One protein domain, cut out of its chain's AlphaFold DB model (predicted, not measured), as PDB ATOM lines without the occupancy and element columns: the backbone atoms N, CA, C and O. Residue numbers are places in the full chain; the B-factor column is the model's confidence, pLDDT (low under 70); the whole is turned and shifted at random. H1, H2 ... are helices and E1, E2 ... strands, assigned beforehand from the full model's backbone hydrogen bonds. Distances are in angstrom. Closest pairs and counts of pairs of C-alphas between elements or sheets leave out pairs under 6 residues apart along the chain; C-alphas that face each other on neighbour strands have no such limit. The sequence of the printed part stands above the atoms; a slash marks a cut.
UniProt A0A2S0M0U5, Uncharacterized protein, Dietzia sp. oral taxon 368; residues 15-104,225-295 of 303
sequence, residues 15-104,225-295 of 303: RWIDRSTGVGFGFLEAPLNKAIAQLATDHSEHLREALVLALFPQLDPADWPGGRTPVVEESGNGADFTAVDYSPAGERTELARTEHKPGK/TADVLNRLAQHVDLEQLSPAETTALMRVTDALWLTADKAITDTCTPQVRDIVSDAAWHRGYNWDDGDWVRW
ATOM      1  N   ARG A  15     132.429 124.586 118.218       86.19
ATOM      2  CA  ARG A  15     132.258 124.464 119.671       86.19
ATOM      3  C   ARG A  15     133.231 125.369 120.412       86.19
ATOM      4  O   ARG A  15     132.846 125.944 121.430       86.19
ATOM      5  N   TRP A  16     134.445 125.502 119.888       87.94
ATOM      6  CA  TRP A  16     135.547 126.211 120.521       87.94
ATOM      7  C   TRP A  16     136.270 127.117 119.526       87.94
ATOM      8  O   TRP A  16     136.340 126.785 118.348       87.94
ATOM      9  N   ILE A  17     136.831 128.227 119.997       90.62
ATOM     10  CA  ILE A  17     137.723 129.108 119.236       90.62
ATOM     11  C   ILE A  17     139.018 129.264 120.026       90.62
ATOM     12  O   ILE A  17     138.971 129.493 121.232       90.62
ATOM     13  N   ASP A  18     140.163 129.166 119.366       89.94
ATOM     14  CA  ASP A  18     141.450 129.462 119.993       89.94
ATOM     15  C   ASP A  18     141.711 130.980 119.996       89.94
ATOM     16  O   ASP A  18     141.735 131.622 118.941       89.94
ATOM     17  N   ARG A  19     141.951 131.571 121.173       88.81
ATOM     18  CA  ARG A  19     142.147 133.028 121.320       88.81
ATOM     19  C   ARG A  19     143.386 133.570 120.619       88.81
ATOM     20  O   ARG A  19     143.412 134.729 120.202       88.81
ATOM     21  N   SER A  20     144.433 132.759 120.517       88.25
ATOM     22  CA  SER A  20     145.747 133.165 120.009       88.25
ATOM     23  C   SER A  20     145.857 133.095 118.489       88.25
ATOM     24  O   SER A  20     146.642 133.829 117.901       88.25
ATOM     25  N   THR A  21     145.056 132.246 117.854       89.62
ATOM     26  CA  THR A  21     145.124 131.960 116.416       89.62
ATOM     27  C   THR A  21     143.843 132.349 115.686       89.62
ATOM     28  O   THR A  21     143.928 132.786 114.546       89.62
ATOM     29  N   GLY A  22     142.679 132.284 116.343       88.44
ATOM     30  CA  GLY A  22     141.366 132.547 115.744       88.44
ATOM     31  C   GLY A  22     140.722 131.334 115.063       88.44
ATOM     32  O   GLY A  22     139.626 131.463 114.520       88.44
ATOM     33  N   VAL A  23     141.357 130.153 115.084       90.69
ATOM     34  CA  VAL A  23     140.772 128.942 114.483       90.69
ATOM     35  C   VAL A  23     139.620 128.393 115.322       90.69
ATOM     36  O   VAL A  23     139.639 128.472 116.551       90.69
ATOM     37  N   GLY A  24     138.626 127.810 114.650       87.56
ATOM     38  CA  GLY A  24     137.508 127.118 115.287       87.56
ATOM     39  C   GLY A  24     137.728 125.604 115.355       87.56
ATOM     40  O   GLY A  24     138.229 125.020 114.400       87.56
ATOM     41  N   PHE A  25     137.306 124.961 116.443       83.25
ATOM     42  CA  PHE A  25     137.404 123.512 116.651       83.25
ATOM     43  C   PHE A  25     136.065 122.876 117.042       83.25
ATOM     44  O   PHE A  25     135.253 123.446 117.783       83.25
ATOM     45  N   GLY A  26     135.843 121.655 116.545       79.06
ATOM     46  CA  GLY A  26     134.594 120.923 116.709       79.06
ATOM     47  C   GLY A  26     133.449 121.669 116.034       79.06
ATOM     48  O   GLY A  26     132.519 122.099 116.718       79.06
ATOM     49  N   PHE A  27     133.554 121.895 114.720       77.88
ATOM     50  CA  PHE A  27     132.522 122.603 113.961       77.88
ATOM     51  C   PHE A  27     131.139 121.962 114.149       77.88
ATOM     52  O   PHE A  27     131.001 120.785 114.490       77.88
ATOM     53  N   LEU A  28     130.091 122.752 113.929       78.06
ATOM     54  CA  LEU A  28     128.734 122.224 113.818       78.06
ATOM     55  C   LEU A  28     128.457 121.898 112.343       78.06
ATOM     56  O   LEU A  28     128.717 122.741 111.487       78.06
ATOM     57  N   GLU A  29     127.953 120.691 112.057       78.75
ATOM     58  CA  GLU A  29     127.758 120.174 110.687       78.75
ATOM     59  C   GLU A  29     126.943 121.145 109.820       78.75
ATOM     60  O   GLU A  29     127.428 121.588 108.786       78.75
ATOM     61  N   ALA A  30     125.778 121.595 110.300       81.25
ATOM     62  CA  ALA A  30     124.920 122.508 109.541       81.25
ATOM     63  C   ALA A  30     125.632 123.820 109.123       81.25
ATOM     64  O   ALA A  30     125.607 124.164 107.943       81.25
ATOM     65  N   PRO A  31     126.329 124.549 110.021       86.25
ATOM     66  CA  PRO A  31     127.171 125.676 109.618       86.25
ATOM     67  C   PRO A  31     128.274 125.367 108.602       86.25
ATOM     68  O   PRO A  31     128.498 126.194 107.719       86.25
ATOM     69  N   LEU A  32     128.968 124.228 108.714       86.44
ATOM     70  CA  LEU A  32     129.972 123.830 107.720       86.44
ATOM     71  C   LEU A  32     129.306 123.583 106.365       86.44
ATOM     72  O   LEU A  32     129.777 124.091 105.347       86.44
ATOM     73  N   ASN A  33     128.190 122.857 106.364       85.38
ATOM     74  CA  ASN A  33     127.489 122.496 105.143       85.38
ATOM     75  C   ASN A  33     126.984 123.729 104.401       85.38
ATOM     76  O   ASN A  33     127.210 123.875 103.200       85.38
ATOM     77  N   LYS A  34     126.410 124.672 105.149       87.00
ATOM     78  CA  LYS A  34     126.032 125.981 104.631       87.00
ATOM     79  C   LYS A  34     127.225 126.754 104.067       87.00
ATOM     80  O   LYS A  34     127.100 127.343 102.999       87.00
ATOM     81  N   ALA A  35     128.367 126.763 104.756       89.69
ATOM     82  CA  ALA A  35     129.554 127.481 104.293       89.69
ATOM     83  C   ALA A  35     130.112 126.903 102.984       89.69
ATOM     84  O   ALA A  35     130.492 127.669 102.106       89.69
ATOM     85  N   ILE A  36     130.123 125.577 102.834       91.06
ATOM     86  CA  ILE A  36     130.517 124.892 101.594       91.06
ATOM     87  C   ILE A  36     129.521 125.170 100.465       91.06
ATOM     88  O   ILE A  36     129.942 125.494  99.359       91.06
ATOM     89  N   ALA A  37     128.214 125.080 100.732       90.06
ATOM     90  CA  ALA A  37     127.182 125.362  99.735       90.06
ATOM     91  C   ALA A  37     127.276 126.809  99.222       90.06
ATOM     92  O   ALA A  37     127.253 127.048  98.017       90.06
ATOM     93  N   GLN A  38     127.471 127.773 100.129       89.56
ATOM     94  CA  GLN A  38     127.740 129.170  99.774       89.56
ATOM     95  C   GLN A  38     129.030 129.305  98.959       89.56
ATOM     96  O   GLN A  38     129.020 129.949  97.915       89.56
ATOM     97  N   LEU A  39     130.115 128.643  99.383       90.94
ATOM     98  CA  LEU A  39     131.397 128.676  98.675       90.94
ATOM     99  C   LEU A  39     131.273 128.161  97.231       90.94
ATOM    100  O   LEU A  39     131.860 128.727  96.319       90.94
ATOM    101  N   ALA A  40     130.476 127.117  97.020       90.06
ATOM    102  CA  ALA A  40     130.220 126.553  95.701       90.06
ATOM    103  C   ALA A  40     129.175 127.333  94.880       90.06
ATOM    104  O   ALA A  40     129.059 127.099  93.683       90.06
ATOM    105  N   THR A  41     128.389 128.225  95.489       85.62
ATOM    106  CA  THR A  41     127.314 128.961  94.796       85.62
ATOM    107  C   THR A  41     127.732 130.380  94.424       85.62
ATOM    108  O   THR A  41     127.478 130.818  93.303       85.62
ATOM    109  N   ASP A  42     128.375 131.091  95.348       85.69
ATOM    110  CA  ASP A  42     128.560 132.545  95.268       85.69
ATOM    111  C   ASP A  42     129.887 132.961  94.605       85.69
ATOM    112  O   ASP A  42     130.169 134.152  94.459       85.69
ATOM    113  N   HIS A  43     130.719 131.993  94.219       88.00
ATOM    114  CA  HIS A  43     132.096 132.217  93.776       88.00
ATOM    115  C   HIS A  43     132.341 131.756  92.333       88.00
ATOM    116  O   HIS A  43     131.418 131.353  91.622       88.00
ATOM    117  N   SER A  44     133.588 131.879  91.869       92.12
ATOM    118  CA  SER A  44     133.988 131.508  90.514       92.12
ATOM    119  C   SER A  44     133.617 130.070  90.157       92.12
ATOM    120  O   SER A  44     133.607 129.161  90.992       92.12
ATOM    121  N   GLU A  45     133.360 129.856  88.866       92.31
ATOM    122  CA  GLU A  45     133.095 128.526  88.326       92.31
ATOM    123  C   GLU A  45     134.237 127.548  88.625       92.31
ATOM    124  O   GLU A  45     133.960 126.409  88.980       92.31
ATOM    125  N   HIS A  46     135.485 128.020  88.592       93.06
ATOM    126  CA  HIS A  46     136.668 127.223  88.917       93.06
ATOM    127  C   HIS A  46     136.637 126.662  90.346       93.06
ATOM    128  O   HIS A  46     136.828 125.466  90.564       93.06
ATOM    129  N   LEU A  47     136.336 127.506  91.340       94.62
ATOM    130  CA  LEU A  47     136.227 127.063  92.734       94.62
ATOM    131  C   LEU A  47     135.050 126.102  92.934       94.62
ATOM    132  O   LEU A  47     135.172 125.100  93.641       94.62
ATOM    133  N   ARG A  48     133.914 126.392  92.292       94.88
ATOM    134  CA  ARG A  48     132.743 125.513  92.310       94.88
ATOM    135  C   ARG A  48     133.070 124.142  91.720       94.88
ATOM    136  O   ARG A  48     132.709 123.135  92.321       94.88
ATOM    137  N   GLU A  49     133.767 124.097  90.589       95.00
ATOM    138  CA  GLU A  49     134.182 122.858  89.930       95.00
ATOM    139  C   GLU A  49     135.073 122.018  90.849       95.00
ATOM    140  O   GLU A  49     134.777 120.847  91.099       95.00
ATOM    141  N   ALA A  50     136.097 122.637  91.447       95.56
ATOM    142  CA  ALA A  50     136.981 121.971  92.398       95.56
ATOM    143  C   ALA A  50     136.217 121.402  93.611       95.56
ATOM    144  O   ALA A  50     136.480 120.274  94.037       95.56
ATOM    145  N   LEU A  51     135.239 122.142  94.146       95.00
ATOM    146  CA  LEU A  51     134.382 121.679  95.246       95.00
ATOM    147  C   LEU A  51     133.499 120.499  94.839       95.00
ATOM    148  O   LEU A  51     133.411 119.527  95.592       95.00
ATOM    149  N   VAL A  52     132.867 120.552  93.664       93.81
ATOM    150  CA  VAL A  52     132.032 119.451  93.160       93.81
ATOM    151  C   VAL A  52     132.872 118.188  92.977       93.81
ATOM    152  O   VAL A  52     132.496 117.135  93.487       93.81
ATOM    153  N   LEU A  53     134.035 118.294  92.333       93.56
ATOM    154  CA  LEU A  53     134.934 117.159  92.099       93.56
ATOM    155  C   LEU A  53     135.479 116.555  93.401       93.56
ATOM    156  O   LEU A  53     135.661 115.340  93.502       93.56
ATOM    157  N   ALA A  54     135.712 117.379  94.423       93.75
ATOM    158  CA  ALA A  54     136.186 116.898  95.713       93.75
ATOM    159  C   ALA A  54     135.098 116.191  96.537       93.75
ATOM    160  O   ALA A  54     135.369 115.154  97.154       93.75
ATOM    161  N   LEU A  55     133.880 116.746  96.554       91.12
ATOM    162  CA  LEU A  55     132.757 116.265  97.367       91.12
ATOM    163  C   LEU A  55     131.968 115.128  96.703       91.12
ATOM    164  O   LEU A  55     131.376 114.309  97.411       91.12
ATOM    165  N   PHE A  56     131.971 115.075  95.369       90.69
ATOM    166  CA  PHE A  56     131.232 114.108  94.552       90.69
ATOM    167  C   PHE A  56     132.136 113.459  93.483       90.69
ATOM    168  O   PHE A  56     131.822 113.524  92.297       90.69
ATOM    169  N   PRO A  57     133.235 112.782  93.858       87.75
ATOM    170  CA  PRO A  57     134.174 112.158  92.916       87.75
ATOM    171  C   PRO A  57     133.550 111.109  91.980       87.75
ATOM    172  O   PRO A  57     134.167 110.734  90.990       87.75
ATOM    173  N   GLN A  58     132.356 110.599  92.294       86.12
ATOM    174  CA  GLN A  58     131.616 109.678  91.425       86.12
ATOM    175  C   GLN A  58     130.747 110.375  90.368       86.12
ATOM    176  O   GLN A  58     130.212 109.701  89.492       86.12
ATOM    177  N   LEU A  59     130.565 111.694  90.461       89.25
ATOM    178  CA  LEU A  59     129.812 112.480  89.491       89.25
ATOM    179  C   LEU A  59     130.766 112.988  88.401       89.25
ATOM    180  O   LEU A  59     131.311 114.087  88.508       89.25
ATOM    181  N   ASP A  60     130.970 112.170  87.367       88.56
ATOM    182  CA  ASP A  60     131.862 112.481  86.245       88.56
ATOM    183  C   ASP A  60     131.425 113.783  85.535       88.56
ATOM    184  O   ASP A  60     130.235 113.935  85.233       88.56
ATOM    185  N   PRO A  61     132.346 114.721  85.232       92.25
ATOM    186  CA  PRO A  61     132.067 115.883  84.388       92.25
ATOM    187  C   PRO A  61     131.345 115.580  83.073       92.25
ATOM    188  O   PRO A  61     130.545 116.391  82.606       92.25
ATOM    189  N   ALA A  62     131.585 114.408  82.479       90.38
ATOM    190  CA  ALA A  62     130.898 113.968  81.269       90.38
ATOM    191  C   ALA A  62     129.382 113.769  81.470       90.38
ATOM    192  O   ALA A  62     128.619 113.875  80.506       90.38
ATOM    193  N   ASP A  63     128.944 113.526  82.707       87.94
ATOM    194  CA  ASP A  63     127.542 113.334  83.078       87.94
ATOM    195  C   ASP A  63     126.850 114.644  83.501       87.94
ATOM    196  O   ASP A  63     125.654 114.646  83.814       87.94
ATOM    197  N   TRP A  64     127.565 115.775  83.513       91.00
ATOM    198  CA  TRP A  64     127.001 117.055  83.933       91.00
ATOM    199  C   TRP A  64     126.012 117.601  82.892       91.00
ATOM    200  O   TRP A  64     126.376 117.797  81.722       91.00
ATOM    201  N   PRO A  65     124.753 117.894  83.273       89.00
ATOM    202  CA  PRO A  65     123.738 118.334  82.324       89.00
ATOM    203  C   PRO A  65     124.145 119.587  81.541       89.00
ATOM    204  O   PRO A  65     124.337 120.677  82.079       89.00
ATOM    205  N   GLY A  66     124.251 119.438  80.220       85.69
ATOM    206  CA  GLY A  66     124.647 120.531  79.332       85.69
ATOM    207  C   GLY A  66     126.078 121.036  79.551       85.69
ATOM    208  O   GLY A  66     126.344 122.181  79.191       85.69
ATOM    209  N   GLY A  67     126.962 120.223  80.144       85.62
ATOM    210  CA  GLY A  67     128.368 120.559  80.386       85.62
ATOM    211  C   GLY A  67     128.582 121.674  81.410       85.62
ATOM    212  O   GLY A  67     129.631 122.308  81.401       85.62
ATOM    213  N   ARG A  68     127.577 121.965  82.245       88.88
ATOM    214  CA  ARG A  68     127.646 123.013  83.268       88.88
ATOM    215  C   ARG A  68     128.025 122.418  84.611       88.88
ATOM    216  O   ARG A  68     127.477 121.392  85.002       88.88
ATOM    217  N   THR A  69     128.874 123.122  85.343       93.00
ATOM    218  CA  THR A  69     129.232 122.738  86.706       93.00
ATOM    219  C   THR A  69     127.993 122.752  87.619       93.00
ATOM    220  O   THR A  69     127.329 123.793  87.707       93.00
ATOM    221  N   PRO A  70     127.678 121.643  88.315       92.94
ATOM    222  CA  PRO A  70     126.594 121.589  89.289       92.94
ATOM    223  C   PRO A  70     126.770 122.602  90.425       92.94
ATOM    224  O   PRO A  70     127.884 122.977  90.788       92.94
ATOM    225  N   VAL A  71     125.659 123.008  91.032       92.12
ATOM    226  CA  VAL A  71     125.653 123.795  92.272       92.12
ATOM    227  C   VAL A  71     125.646 122.842  93.467       92.12
ATOM    228  O   VAL A  71     125.092 121.746  93.381       92.12
ATOM    229  N   VAL A  72     126.241 123.251  94.589       91.44
ATOM    230  CA  VAL A  72     126.162 122.502  95.851       91.44
ATOM    231  C   VAL A  72     125.167 123.178  96.788       91.44
ATOM    232  O   VAL A  72     125.317 124.349  97.123       91.44
ATOM    233  N   GLU A  73     124.177 122.422  97.248       89.38
ATOM    234  CA  GLU A  73     123.170 122.858  98.217       89.38
ATOM    235  C   GLU A  73     123.286 122.080  99.532       89.38
ATOM    236  O   GLU A  73     123.680 120.911  99.545       89.38
ATOM    237  N   GLU A  74     122.883 122.699 100.645       84.38
ATOM    238  CA  GLU A  74     122.636 121.961 101.888       84.38
ATOM    239  C   GLU A  74     121.264 121.270 101.843       84.38
ATOM    240  O   GLU A  74     120.275 121.838 101.371       84.38
ATOM    241  N   SER A  75     121.164 120.043 102.366       69.62
ATOM    242  CA  SER A  75     119.849 119.482 102.686       69.62
ATOM    243  C   SER A  75     119.352 120.160 103.965       69.62
ATOM    244  O   SER A  75     120.114 120.292 104.917       69.62
ATOM    245  N   GLY A  76     118.085 120.587 104.032       57.59
ATOM    246  CA  GLY A  76     117.525 121.356 105.164       57.59
ATOM    247  C   GLY A  76     117.611 120.712 106.564       57.59
ATOM    248  O   GLY A  76     117.106 121.288 107.524       57.59
ATOM    249  N   ASN A  77     118.251 119.543 106.689       56.78
ATOM    250  CA  ASN A  77     118.604 118.871 107.940       56.78
ATOM    251  C   ASN A  77     120.108 118.957 108.293       56.78
ATOM    252  O   ASN A  77     120.533 118.352 109.273       56.78
ATOM    253  N   GLY A  78     120.911 119.709 107.534       58.97
ATOM    254  CA  GLY A  78     122.241 120.193 107.920       58.97
ATOM    255  C   GLY A  78     123.385 119.174 107.948       58.97
ATOM    256  O   GLY A  78     124.503 119.570 108.259       58.97
ATOM    257  N   ALA A  79     123.136 117.900 107.640       62.56
ATOM    258  CA  ALA A  79     124.167 116.853 107.614       62.56
ATOM    259  C   ALA A  79     124.601 116.445 106.192       62.56
ATOM    260  O   ALA A  79     125.675 115.862 106.032       62.56
ATOM    261  N   ASP A  80     123.822 116.799 105.159       79.56
ATOM    262  CA  ASP A  80     124.110 116.397 103.777       79.56
ATOM    263  C   ASP A  80     124.418 117.581 102.855       79.56
ATOM    264  O   ASP A  80     123.877 118.682 103.010       79.56
ATOM    265  N   PHE A  81     125.215 117.282 101.832       85.19
ATOM    266  CA  PHE A  81     125.430 118.090 100.640       85.19
ATOM    267  C   PHE A  81     124.702 117.477  99.459       85.19
ATOM    268  O   PHE A  81     124.618 116.254  99.332       85.19
ATOM    269  N   THR A  82     124.230 118.326  98.561       88.31
ATOM    270  CA  THR A  82     123.524 117.902  97.362       88.31
ATOM    271  C   THR A  82     124.105 118.607  96.146       88.31
ATOM    272  O   THR A  82     124.096 119.832  96.102       88.31
ATOM    273  N   ALA A  83     124.585 117.852  95.159       91.06
ATOM    274  CA  ALA A  83     124.907 118.392  93.844       91.06
ATOM    275  C   ALA A  83     123.617 118.508  93.027       91.06
ATOM    276  O   ALA A  83     122.891 117.519  92.867       91.06
ATOM    277  N   VAL A  84     123.331 119.698  92.507       91.12
ATOM    278  CA  VAL A  84     122.113 119.983  91.746       91.12
ATOM    279  C   VAL A  84     122.428 120.661  90.420       91.12
ATOM    280  O   VAL A  84     123.319 121.505  90.331       91.12
ATOM    281  N   ASP A  85     121.657 120.319  89.395       90.88
ATOM    282  CA  ASP A  85     121.548 121.119  88.178       90.88
ATOM    283  C   ASP A  85     120.244 121.914  88.203       90.88
ATOM    284  O   ASP A  85     119.200 121.431  88.656       90.88
ATOM    285  N   TYR A  86     120.317 123.126  87.667       89.62
ATOM    286  CA  TYR A  86     119.157 123.929  87.326       89.62
ATOM    287  C   TYR A  86     119.085 124.018  85.810       89.62
ATOM    288  O   TYR A  86     119.970 124.585  85.161       89.62
ATOM    289  N   SER A  87     118.012 123.473  85.236       86.75
ATOM    290  CA  SER A  87     117.772 123.619  83.804       86.75
ATOM    291  C   SER A  87     117.632 125.106  83.438       86.75
ATOM    292  O   SER A  87     117.296 125.927  84.296       86.75
ATOM    293  N   PRO A  88     117.801 125.495  82.160       84.25
ATOM    294  CA  PRO A  88     117.542 126.873  81.729       84.25
ATOM    295  C   PRO A  88     116.117 127.371  82.038       84.25
ATOM    296  O   PRO A  88     115.892 128.575  82.106       84.25
ATOM    297  N   ALA A  89     115.162 126.453  82.225       85.75
ATOM    298  CA  ALA A  89     113.790 126.752  82.635       85.75
ATOM    299  C   ALA A  89     113.621 126.897  84.164       85.75
ATOM    300  O   ALA A  89     112.531 127.220  84.629       85.75
ATOM    301  N   GLY A  90     114.683 126.666  84.943       84.25
ATOM    302  CA  GLY A  90     114.691 126.724  86.405       84.25
ATOM    303  C   GLY A  90     114.292 125.418  87.095       84.25
ATOM    304  O   GLY A  90     114.079 125.415  88.305       84.25
ATOM    305  N   GLU A  91     114.177 124.306  86.365       89.00
ATOM    306  CA  GLU A  91     113.848 123.011  86.970       89.00
ATOM    307  C   GLU A  91     115.061 122.447  87.711       89.00
ATOM    308  O   GLU A  91     116.131 122.271  87.126       89.00
ATOM    309  N   ARG A  92     114.876 122.151  89.000       89.38
ATOM    310  CA  ARG A  92     115.909 121.589  89.872       89.38
ATOM    311  C   ARG A  92     115.988 120.076  89.700       89.38
ATOM    312  O   ARG A  92     115.014 119.375  89.971       89.38
ATOM    313  N   THR A  93     117.170 119.576  89.363       87.50
ATOM    314  CA  THR A  93     117.471 118.142  89.318       87.50
ATOM    315  C   THR A  93     118.595 117.817  90.289       87.50
ATOM    316  O   THR A  93     119.672 118.398  90.220       87.50
ATOM    317  N   GLU A  94     118.351 116.876  91.198       88.19
ATOM    318  CA  GLU A  94     119.380 116.358  92.099       88.19
ATOM    319  C   GLU A  94     120.241 115.317  91.371       88.19
ATOM    320  O   GLU A  94     119.711 114.356  90.813       88.19
ATOM    321  N   LEU A  95     121.559 115.523  91.356       88.38
ATOM    322  CA  LEU A  95     122.515 114.672  90.640       88.38
ATOM    323  C   LEU A  95     123.221 113.693  91.580       88.38
ATOM    324  O   LEU A  95     123.329 112.505  91.276       88.38
ATOM    325  N   ALA A  96     123.673 114.187  92.731       88.94
ATOM    326  CA  ALA A  96     124.387 113.401  93.727       88.94
ATOM    327  C   ALA A  96     124.129 113.940  95.134       88.94
ATOM    328  O   ALA A  96     123.819 115.119  95.322       88.94
ATOM    329  N   ARG A  97     124.296 113.072  96.130       88.12
ATOM    330  CA  ARG A  97     124.198 113.427  97.544       88.12
ATOM    331  C   ARG A  97     125.380 112.867  98.314       88.12
ATOM    332  O   ARG A  97     125.802 111.740  98.066       88.12
ATOM    333  N   THR A  98     125.864 113.634  99.278       87.00
ATOM    334  CA  THR A  98     126.934 113.209 100.178       87.00
ATOM    335  C   THR A  98     126.521 113.472 101.615       87.00
ATOM    336  O   THR A  98     126.180 114.601 101.962       87.00
ATOM    337  N   GLU A  99     126.558 112.444 102.455       84.69
ATOM    338  CA  GLU A  99     126.363 112.568 103.902       84.69
ATOM    339  C   GLU A  99     127.724 112.697 104.594       84.69
ATOM    340  O   GLU A  99     128.648 111.939 104.298       84.69
ATOM    341  N   HIS A 100     127.863 113.639 105.529       82.69
ATOM    342  CA  HIS A 100     129.086 113.792 106.315       82.69
ATOM    343  C   HIS A 100     128.924 113.193 107.718       82.69
ATOM    344  O   HIS A 100     128.006 113.528 108.464       82.69
ATOM    345  N   LYS A 101     129.841 112.297 108.087       79.44
ATOM    346  CA  LYS A 101     129.937 111.599 109.374       79.44
ATOM    347  C   LYS A 101     131.278 111.902 110.059       79.44
ATOM    348  O   LYS A 101     132.132 111.009 110.126       79.44
ATOM    349  N   PRO A 102     131.474 113.116 110.603       70.00
ATOM    350  CA  PRO A 102     132.702 113.450 111.314       70.00
ATOM    351  C   PRO A 102     132.839 112.614 112.600       70.00
ATOM    352  O   PRO A 102     131.871 112.411 113.335       70.00
ATOM    353  N   GLY A 103     134.048 112.127 112.889       67.50
ATOM    354  CA  GLY A 103     134.429 111.423 114.124       67.50
ATOM    355  C   GLY A 103     133.357 110.525 114.778       67.50
ATOM    356  O   GLY A 103     132.742 109.660 114.153       67.50
ATOM    357  N   LYS A 104     133.126 110.724 116.086       64.19
ATOM    358  CA  LYS A 104     132.199 109.935 116.933       64.19
ATOM    359  C   LYS A 104     130.705 110.219 116.677       64.19
ATOM    360  O   LYS A 104     129.891 110.005 117.583       64.19
ATOM    361  N   THR A 225     137.818 112.852 105.216       88.81
ATOM    362  CA  THR A 225     138.106 114.289 105.064       88.81
ATOM    363  C   THR A 225     139.455 114.533 104.384       88.81
ATOM    364  O   THR A 225     139.572 115.467 103.593       88.81
ATOM    365  N   ALA A 226     140.457 113.677 104.607       90.50
ATOM    366  CA  ALA A 226     141.736 113.778 103.906       90.50
ATOM    367  C   ALA A 226     141.587 113.574 102.394       90.50
ATOM    368  O   ALA A 226     142.198 114.310 101.624       90.50
ATOM    369  N   ASP A 227     140.731 112.650 101.947       92.62
ATOM    370  CA  ASP A 227     140.440 112.484 100.518       92.62
ATOM    371  C   ASP A 227     139.798 113.739  99.921       92.62
ATOM    372  O   ASP A 227     140.153 114.145  98.815       92.62
ATOM    373  N   VAL A 228     138.879 114.377 100.653       92.88
ATOM    374  CA  VAL A 228     138.256 115.640 100.227       92.88
ATOM    375  C   VAL A 228     139.303 116.751 100.140       92.88
ATOM    376  O   VAL A 228     139.386 117.420  99.114       92.88
ATOM    377  N   LEU A 229     140.139 116.924 101.167       94.56
ATOM    378  CA  LEU A 229     141.206 117.933 101.185       94.56
ATOM    379  C   LEU A 229     142.235 117.702 100.072       94.56
ATOM    380  O   LEU A 229     142.614 118.648  99.387       94.56
ATOM    381  N   ASN A 230     142.648 116.455  99.850       96.25
ATOM    382  CA  ASN A 230     143.572 116.087  98.780       96.25
ATOM    383  C   ASN A 230     142.993 116.404  97.397       96.25
ATOM    384  O   ASN A 230     143.684 116.992  96.570       96.25
ATOM    385  N   ARG A 231     141.723 116.060  97.150       95.88
ATOM    386  CA  ARG A 231     141.054 116.381  95.880       95.88
ATOM    387  C   ARG A 231     140.879 117.883  95.701       95.88
ATOM    388  O   ARG A 231     141.136 118.380  94.612       95.88
ATOM    389  N   LEU A 232     140.507 118.617  96.753       96.19
ATOM    390  CA  LEU A 232     140.453 120.080  96.696       96.19
ATOM    391  C   LEU A 232     141.812 120.659  96.312       96.19
ATOM    392  O   LEU A 232     141.880 121.442  95.373       96.19
ATOM    393  N   ALA A 233     142.887 120.234  96.978       95.94
ATOM    394  CA  ALA A 233     144.243 120.697  96.688       95.94
ATOM    395  C   ALA A 233     144.709 120.325  95.270       95.94
ATOM    396  O   ALA A 233     145.490 121.051  94.669       95.94
ATOM    397  N   GLN A 234     144.228 119.203  94.730       95.94
ATOM    398  CA  GLN A 234     144.525 118.766  93.368       95.94
ATOM    399  C   GLN A 234     143.769 119.575  92.303       95.94
ATOM    400  O   GLN A 234     144.313 119.807  91.224       95.94
ATOM    401  N   HIS A 235     142.510 119.931  92.563       94.75
ATOM    402  CA  HIS A 235     141.624 120.539  91.566       94.75
ATOM    403  C   HIS A 235     141.572 122.065  91.637       94.75
ATOM    404  O   HIS A 235     141.206 122.700  90.650       94.75
ATOM    405  N   VAL A 236     141.924 122.664  92.773       95.62
ATOM    406  CA  VAL A 236     141.956 124.118  92.901       95.62
ATOM    407  C   VAL A 236     143.235 124.687  92.294       95.62
ATOM    408  O   VAL A 236     144.328 124.163  92.482       95.62
ATOM    409  N   ASP A 237     143.089 125.811  91.602       94.44
ATOM    410  CA  ASP A 237     144.208 126.629  91.141       94.44
ATOM    411  C   ASP A 237     144.150 127.934  91.926       94.44
ATOM    412  O   ASP A 237     143.292 128.784  91.679       94.44
ATOM    413  N   LEU A 238     145.020 128.055  92.927       93.19
ATOM    414  CA  LEU A 238     145.035 129.200  93.834       93.19
ATOM    415  C   LEU A 238     145.360 130.513  93.113       93.19
ATOM    416  O   LEU A 238     144.945 131.568  93.583       93.19
ATOM    417  N   GLU A 239     146.050 130.469  91.969       94.25
ATOM    418  CA  GLU A 239     146.365 131.669  91.186       94.25
ATOM    419  C   GLU A 239     145.123 132.257  90.501       94.25
ATOM    420  O   GLU A 239     145.080 133.453  90.206       94.25
ATOM    421  N   GLN A 240     144.094 131.432  90.282       94.44
ATOM    422  CA  GLN A 240     142.817 131.854  89.703       94.44
ATOM    423  C   GLN A 240     141.820 132.360  90.750       94.44
ATOM    424  O   GLN A 240     140.797 132.942  90.384       94.44
ATOM    425  N   LEU A 241     142.101 132.163  92.041       94.62
ATOM    426  CA  LEU A 241     141.223 132.613  93.112       94.62
ATOM    427  C   LEU A 241     141.504 134.064  93.492       94.62
ATOM    428  O   LEU A 241     142.640 134.494  93.701       94.62
ATOM    429  N   SER A 242     140.437 134.825  93.696       95.25
ATOM    430  CA  SER A 242     140.536 136.111  94.373       95.25
ATOM    431  C   SER A 242     140.997 135.937  95.832       95.25
ATOM    432  O   SER A 242     140.816 134.875  96.442       95.25
ATOM    433  N   PRO A 243     141.523 136.999  96.471       94.38
ATOM    434  CA  PRO A 243     141.859 136.956  97.895       94.38
ATOM    435  C   PRO A 243     140.665 136.580  98.787       94.38
ATOM    436  O   PRO A 243     140.832 135.890  99.795       94.38
ATOM    437  N   ALA A 244     139.454 137.003  98.408       93.25
ATOM    438  CA  ALA A 244     138.228 136.686  99.134       93.25
ATOM    439  C   ALA A 244     137.869 135.196  99.015       93.25
ATOM    440  O   ALA A 244     137.548 134.568 100.020       93.25
ATOM    441  N   GLU A 245     137.983 134.621  97.814       94.81
ATOM    442  CA  GLU A 245     137.785 133.185  97.575       94.81
ATOM    443  C   GLU A 245     138.812 132.339  98.315       94.81
ATOM    444  O   GLU A 245     138.437 131.391  98.994       94.81
ATOM    445  N   THR A 246     140.086 132.723  98.256       95.00
ATOM    446  CA  THR A 246     141.164 132.037  98.983       95.00
ATOM    447  C   THR A 246     140.884 132.032 100.484       95.00
ATOM    448  O   THR A 246     140.964 130.995 101.138       95.00
ATOM    449  N   THR A 247     140.474 133.177 101.035       93.94
ATOM    450  CA  THR A 247     140.121 133.304 102.456       93.94
ATOM    451  C   THR A 247     138.900 132.452 102.822       93.94
ATOM    452  O   THR A 247     138.885 131.810 103.874       93.94
ATOM    453  N   ALA A 248     137.876 132.418 101.965       93.50
ATOM    454  CA  ALA A 248     136.667 131.634 102.193       93.50
ATOM    455  C   ALA A 248     136.919 130.120 102.064       93.50
ATOM    456  O   ALA A 248     136.383 129.349 102.863       93.50
ATOM    457  N   LEU A 249     137.776 129.708 101.124       95.62
ATOM    458  CA  LEU A 249     138.261 128.339 100.980       95.62
ATOM    459  C   LEU A 249     139.046 127.910 102.220       95.62
ATOM    460  O   LEU A 249     138.681 126.911 102.832       95.62
ATOM    461  N   MET A 250     140.037 128.706 102.642       95.62
ATOM    462  CA  MET A 250     140.828 128.445 103.852       95.62
ATOM    463  C   MET A 250     139.941 128.299 105.090       95.62
ATOM    464  O   MET A 250     140.163 127.434 105.925       95.62
ATOM    465  N   ARG A 251     138.870 129.091 105.197       93.81
ATOM    466  CA  ARG A 251     137.903 128.961 106.293       93.81
ATOM    467  C   ARG A 251     137.227 127.582 106.338       93.81
ATOM    468  O   ARG A 251     136.962 127.072 107.426       93.81
ATOM    469  N   VAL A 252     136.909 127.002 105.182       93.81
ATOM    470  CA  VAL A 252     136.285 125.672 105.070       93.81
ATOM    471  C   VAL A 252     137.307 124.563 105.309       93.81
ATOM    472  O   VAL A 252     137.043 123.644 106.086       93.81
ATOM    473  N   THR A 253     138.472 124.643 104.671       94.62
ATOM    474  CA  THR A 253     139.528 123.627 104.768       94.62
ATOM    475  C   THR A 253     140.140 123.576 106.167       94.62
ATOM    476  O   THR A 253     140.384 122.481 106.664       94.62
ATOM    477  N   ASP A 254     140.281 124.713 106.856       93.75
ATOM    478  CA  ASP A 254     140.707 124.773 108.259       93.75
ATOM    479  C   ASP A 254     139.719 124.043 109.179       93.75
ATOM    480  O   ASP A 254     140.125 123.304 110.075       93.75
ATOM    481  N   ALA A 255     138.411 124.216 108.951       90.44
ATOM    482  CA  ALA A 255     137.384 123.531 109.733       90.44
ATOM    483  C   ALA A 255     137.411 122.012 109.501       90.44
ATOM    484  O   ALA A 255     137.323 121.248 110.461       90.44
ATOM    485  N   LEU A 256     137.563 121.579 108.247       89.81
ATOM    486  CA  LEU A 256     137.724 120.169 107.888       89.81
ATOM    487  C   LEU A 256     138.986 119.569 108.529       89.81
ATOM    488  O   LEU A 256     138.907 118.549 109.213       89.81
ATOM    489  N   TRP A 257     140.125 120.249 108.391       89.69
ATOM    490  CA  TRP A 257     141.410 119.850 108.963       89.69
ATOM    491  C   TRP A 257     141.349 119.652 110.481       89.69
ATOM    492  O   TRP A 257     141.865 118.667 111.001       89.69
ATOM    493  N   LEU A 258     140.695 120.569 111.198       86.69
ATOM    494  CA  LEU A 258     140.639 120.544 112.660       86.69
ATOM    495  C   LEU A 258     139.604 119.567 113.234       86.69
ATOM    496  O   LEU A 258     139.616 119.338 114.439       86.69
ATOM    497  N   THR A 259     138.702 119.003 112.428       79.75
ATOM    498  CA  THR A 259     137.708 118.021 112.911       79.75
ATOM    499  C   THR A 259     138.171 116.582 112.747       79.75
ATOM    500  O   THR A 259     137.756 115.721 113.525       79.75
ATOM    501  N   ALA A 260     138.966 116.312 111.712       77.81
ATOM    502  CA  ALA A 260     139.345 114.958 111.363       77.81
ATOM    503  C   ALA A 260     140.326 114.384 112.396       77.81
ATOM    504  O   ALA A 260     141.191 115.085 112.924       77.81
ATOM    505  N   ASP A 261     140.202 113.085 112.679       77.38
ATOM    506  CA  ASP A 261     141.156 112.389 113.539       77.38
ATOM    507  C   ASP A 261     142.569 112.500 112.946       77.38
ATOM    508  O   ASP A 261     142.754 112.418 111.732       77.38
ATOM    509  N   LYS A 262     143.594 112.616 113.801       79.75
ATOM    510  CA  LYS A 262     144.990 112.764 113.349       79.75
ATOM    511  C   LYS A 262     145.414 111.678 112.350       79.75
ATOM    512  O   LYS A 262     146.091 111.962 111.373       79.75
ATOM    513  N   ALA A 263     144.988 110.434 112.573       80.88
ATOM    514  CA  ALA A 263     145.302 109.325 111.671       80.88
ATOM    515  C   ALA A 263     144.749 109.529 110.246       80.88
ATOM    516  O   ALA A 263     145.293 108.965 109.302       80.88
ATOM    517  N   ILE A 264     143.683 110.321 110.096       79.00
ATOM    518  CA  ILE A 264     143.126 110.730 108.808       79.00
ATOM    519  C   ILE A 264     143.944 111.885 108.234       79.00
ATOM    520  O   ILE A 264     144.375 111.805 107.092       79.00
ATOM    521  N   THR A 265     144.223 112.939 109.002       82.38
ATOM    522  CA  THR A 265     144.991 114.086 108.482       82.38
ATOM    523  C   THR A 265     146.444 113.743 108.143       82.38
ATOM    524  O   THR A 265     147.004 114.336 107.224       82.38
ATOM    525  N   ASP A 266     147.030 112.722 108.776       86.62
ATOM    526  CA  ASP A 266     148.354 112.177 108.440       86.62
ATOM    527  C   ASP A 266     148.423 111.563 107.019       86.62
ATOM    528  O   ASP A 266     149.522 111.335 106.509       86.62
ATOM    529  N   THR A 267     147.287 111.316 106.351       89.31
ATOM    530  CA  THR A 267     147.235 110.856 104.947       89.31
ATOM    531  C   THR A 267     147.080 111.998 103.935       89.31
ATOM    532  O   THR A 267     147.041 111.759 102.723       89.31
ATOM    533  N   CYS A 268     147.011 113.250 104.400       91.56
ATOM    534  CA  CYS A 268     147.007 114.412 103.517       91.56
ATOM    535  C   CYS A 268     148.342 114.535 102.770       91.56
ATOM    536  O   CYS A 268     149.430 114.381 103.325       91.56
ATOM    537  N   THR A 269     148.245 114.847 101.485       93.00
ATOM    538  CA  THR A 269     149.385 115.146 100.623       93.00
ATOM    539  C   THR A 269     149.988 116.511 100.982       93.00
ATOM    540  O   THR A 269     149.290 117.364 101.538       93.00
ATOM    541  N   PRO A 270     151.270 116.769 100.655       92.50
ATOM    542  CA  PRO A 270     151.898 118.064 100.921       92.50
ATOM    543  C   PRO A 270     151.139 119.267 100.339       92.50
ATOM    544  O   PRO A 270     151.160 120.331 100.947       92.50
ATOM    545  N   GLN A 271     150.434 119.094  99.217       94.31
ATOM    546  CA  GLN A 271     149.643 120.130  98.544       94.31
ATOM    547  C   GLN A 271     148.491 120.663  99.407       94.31
ATOM    548  O   GLN A 271     148.080 121.809  99.256       94.31
ATOM    549  N   VAL A 272     147.987 119.874 100.364       94.81
ATOM    550  CA  VAL A 272     146.956 120.344 101.307       94.81
ATOM    551  C   VAL A 272     147.454 121.539 102.125       94.81
ATOM    552  O   VAL A 272     146.659 122.378 102.548       94.81
ATOM    553  N   ARG A 273     148.776 121.673 102.299       93.06
ATOM    554  CA  ARG A 273     149.383 122.812 102.988       93.06
ATOM    555  C   ARG A 273     149.077 124.150 102.322       93.06
ATOM    556  O   ARG A 273     149.040 125.153 103.023       93.06
ATOM    557  N   ASP A 274     148.840 124.155 101.014       94.00
ATOM    558  CA  ASP A 274     148.601 125.377 100.247       94.00
ATOM    559  C   ASP A 274     147.168 125.901 100.437       94.00
ATOM    560  O   ASP A 274     146.904 127.091 100.258       94.00
ATOM    561  N   ILE A 275     146.242 125.029 100.853       95.38
ATOM    562  CA  ILE A 275     144.822 125.362 101.041       95.38
ATOM    563  C   ILE A 275     144.396 125.423 102.512       95.38
ATOM    564  O   ILE A 275     143.288 125.873 102.786       95.38
ATOM    565  N   VAL A 276     145.234 124.978 103.453       95.00
ATOM    566  CA  VAL A 276     145.004 125.046 104.908       95.00
ATOM    567  C   VAL A 276     145.891 126.131 105.509       95.00
ATOM    568  O   VAL A 276     147.100 126.161 105.275       95.00
ATOM    569  N   SER A 277     145.316 127.011 106.326       94.69
ATOM    570  CA  SER A 277     146.066 128.112 106.924       94.69
ATOM    571  C   SER A 277     147.159 127.621 107.878       94.69
ATOM    572  O   SER A 277     147.045 126.590 108.544       94.69
ATOM    573  N   ASP A 278     148.224 128.414 108.017       92.56
ATOM    574  CA  ASP A 278     149.302 128.155 108.980       92.56
ATOM    575  C   ASP A 278     148.807 128.001 110.417       92.56
ATOM    576  O   ASP A 278     149.354 127.205 111.184       92.56
ATOM    577  N   ALA A 279     147.759 128.744 110.774       92.00
ATOM    578  CA  ALA A 279     147.135 128.679 112.083       92.00
ATOM    579  C   ALA A 279     146.491 127.305 112.328       92.00
ATOM    580  O   ALA A 279     146.767 126.670 113.348       92.00
ATOM    581  N   ALA A 280     145.680 126.820 111.383       92.06
ATOM    582  CA  ALA A 280     145.023 125.521 111.492       92.06
ATOM    583  C   ALA A 280     146.023 124.367 111.398       92.06
ATOM    584  O   ALA A 280     145.955 123.433 112.198       92.06
ATOM    585  N   TRP A 281     147.009 124.463 110.506       90.12
ATOM    586  CA  TRP A 281     148.068 123.461 110.389       90.12
ATOM    587  C   TRP A 281     148.852 123.303 111.694       90.12
ATOM    588  O   TRP A 281     149.057 122.191 112.178       90.12
ATOM    589  N   HIS A 282     149.246 124.423 112.308       86.19
ATOM    590  CA  HIS A 282     149.937 124.417 113.593       86.19
ATOM    591  C   HIS A 282     149.076 123.818 114.716       86.19
ATOM    592  O   HIS A 282     149.595 123.085 115.563       86.19
ATOM    593  N   ARG A 283     147.768 124.113 114.725       86.19
ATOM    594  CA  ARG A 283     146.841 123.675 115.777       86.19
ATOM    595  C   ARG A 283     146.355 122.241 115.632       86.19
ATOM    596  O   ARG A 283     146.189 121.597 116.659       86.19
ATOM    597  N   GLY A 284     146.188 121.711 114.423       78.19
ATOM    598  CA  GLY A 284     145.702 120.338 114.227       78.19
ATOM    599  C   GLY A 284     146.562 119.289 114.939       78.19
ATOM    600  O   GLY A 284     146.038 118.355 115.538       78.19
ATOM    601  N   TYR A 285     147.882 119.492 114.967       67.12
ATOM    602  CA  TYR A 285     148.820 118.599 115.656       67.12
ATOM    603  C   TYR A 285     149.017 118.895 117.149       67.12
ATOM    604  O   TYR A 285     149.463 118.009 117.874       67.12
ATOM    605  N   ASN A 286     148.686 120.107 117.604       65.19
ATOM    606  CA  ASN A 286     148.921 120.597 118.970       65.19
ATOM    607  C   ASN A 286     147.612 121.095 119.600       65.19
ATOM    608  O   ASN A 286     147.563 122.162 120.216       65.19
ATOM    609  N   TRP A 287     146.515 120.377 119.354       71.62
ATOM    610  CA  TRP A 287     145.186 120.855 119.729       71.62
ATOM    611  C   TRP A 287     145.051 120.993 121.253       71.62
ATOM    612  O   TRP A 287     144.459 121.964 121.713       71.62
ATOM    613  N   ASP A 288     145.665 120.101 122.034       75.06
ATOM    614  CA  ASP A 288     145.680 120.157 123.505       75.06
ATOM    615  C   ASP A 288     146.375 121.418 124.062       75.06
ATOM    616  O   ASP A 288     146.087 121.843 125.179       75.06
ATOM    617  N   ASP A 289     147.238 122.062 123.268       76.38
ATOM    618  CA  ASP A 289     148.015 123.244 123.665       76.38
ATOM    619  C   ASP A 289     147.296 124.574 123.339       76.38
ATOM    620  O   ASP A 289     147.902 125.654 123.352       76.38
ATOM    621  N   GLY A 290     146.024 124.519 122.930       76.88
ATOM    622  CA  GLY A 290     145.221 125.694 122.573       76.88
ATOM    623  C   GLY A 290     144.594 126.409 123.766       76.88
ATOM    624  O   GLY A 290     144.130 125.783 124.716       76.88
ATOM    625  N   ASP A 291     144.533 127.741 123.686       87.56
ATOM    626  CA  ASP A 291     143.756 128.568 124.622       87.56
ATOM    627  C   ASP A 291     142.316 128.669 124.101       87.56
ATOM    628  O   ASP A 291     141.924 129.643 123.447       87.56
ATOM    629  N   TRP A 292     141.572 127.576 124.286       88.25
ATOM    630  CA  TRP A 292     140.237 127.382 123.732       88.25
ATOM    631  C   TRP A 292     139.154 128.034 124.589       88.25
ATOM    632  O   TRP A 292     138.984 127.713 125.765       88.25
ATOM    633  N   VAL A 293     138.327 128.861 123.954       89.06
ATOM    634  CA  VAL A 293     137.086 129.383 124.533       89.06
ATOM    635  C   VAL A 293     135.868 128.851 123.823       89.06
ATOM    636  O   VAL A 293     135.902 128.566 122.627       89.06
ATOM    637  N   ARG A 294     134.761 128.724 124.551       88.19
ATOM    638  CA  ARG A 294     133.521 128.234 123.966       88.19
ATOM    639  C   ARG A 294     132.918 129.273 123.028       88.19
ATOM    640  O   ARG A 294     132.818 130.453 123.357       88.19
ATOM    641  N   TRP A 295     132.446 128.815 121.876       81.56
ATOM    642  CA  TRP A 295     131.792 129.683 120.905       81.56
ATOM    643  C   TRP A 295     130.523 130.326 121.473       81.56
ATOM    644  O   TRP A 295     129.588 129.630 121.880       81.56
TER     645      TRP A 295
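AT A GLANCE: This is residues 15 to 104 and 225 to 295 of the 303 residues of an uncharacterized protein of Dietzia sp. oral taxon 368 (UniProt A0A2S0M0U5). Four helices, H1 to H4, make an up-and-down bundle, each running against the one before it; the sheet E3 E4 E5 covers H1 and H2, and the small sheet E2 E1 E6 sits at one end. H5 packs on H3, H7 on H4, and H6 on both. The printed part has 161 residues with seven named helices and six strands, in the order E1 E2 H1 H2 E3 E4 E5 H3 H4 H5 H6 H7 E6; both sheets are antiparallel and the class is mixed. It is compact, with a radius of gyration of the C-alphas of 15.9 A, yet elongated, spanning 53 by 34 by 28 A.

HOW THE PARTS SIT: Start at E1, residues 15 to 18, which has antiparallel neighbours E2, residues 24 to 27 (N 25 and O 16, 2.8 A), and E6, residues 292 to 294 (N 17 and O 293, 2.8 A), both pairs within hydrogen-bond range. H1, residues 29 to 41, touches H2, residues 45 to 55, with residues 39 to 41 alone: a helical hairpin at a steep tilt of 38 degrees, opposite ways, closest at the C-alphas of Ala 40 and Arg 48, 4.4 A. Both are on the same face of a meander, each strand the antiparallel neighbour of the one before: E3, residues 71 to 74, E4, residues 80 to 86, and E5, residues 92 to 101. These are two layers, helices over one face, at heights over the sheet of 6.8 A for H1 and 9.2 A for H2. Look for N 73 and O 82, 2.8 A, and N 83 and O 96, 2.8 A, within hydrogen-bond range; E5 bends by 63 degrees at residue 95. H3, residues 225 to 235, touches H2, closest at the C-alphas of Ala 54 and Arg 231, 4.9 A. H4, residues 243 to 259, touches H1 at a shallow tilt of 29 degrees, opposite ways, closest at the C-alphas of Ile 36 and Val 252, 6.8 A. It touches H3 with residues 253 to 257 alone, a helical hairpin, and only grazes the sheet E2 E1 E6. H5, residues 262 to 265, touches H3 (C-alphas of Ala 226 and Thr 265, 5.6 A), as does H6, residues 272 to 275 (Ala 233 and Val 272, 5.4 A). H7, residues 278 to 285, touches H4 with residues 254 to 258 of H4 alone, closest at the C-alphas of Leu 258 and Gly 284, 5.3 A. Every O i to N i+4 pair is within hydrogen-bond range in H1, H2 and H3, against 12 of 13 in H4 and 3 of 4 in H7; H5 and H6 are too short for such a pair.

IN THESE COORDINATES: Find C-alpha 15 at (132.258, 124.464, 119.671), where E1 begins. E5 runs 26.0 A from first to last C-alpha and H4 24.5 A, from (141.859, 136.956, 97.895) to (137.708, 118.021, 112.911). E6 ends at C-alpha 294, (133.521, 128.234, 123.966).

THE WHOLE: The C-alphas farthest apart, of Ala 89 and Asp 289, are 53.5 A apart. Residues 105 to 224 are not printed, and C-alphas 104 and 225 are 14.0 A apart across this cut. Of the links printed whole, H2 to E3 is long. Confidence is under 70 at residues 75 to 79, 103 to 104 and 285 to 286.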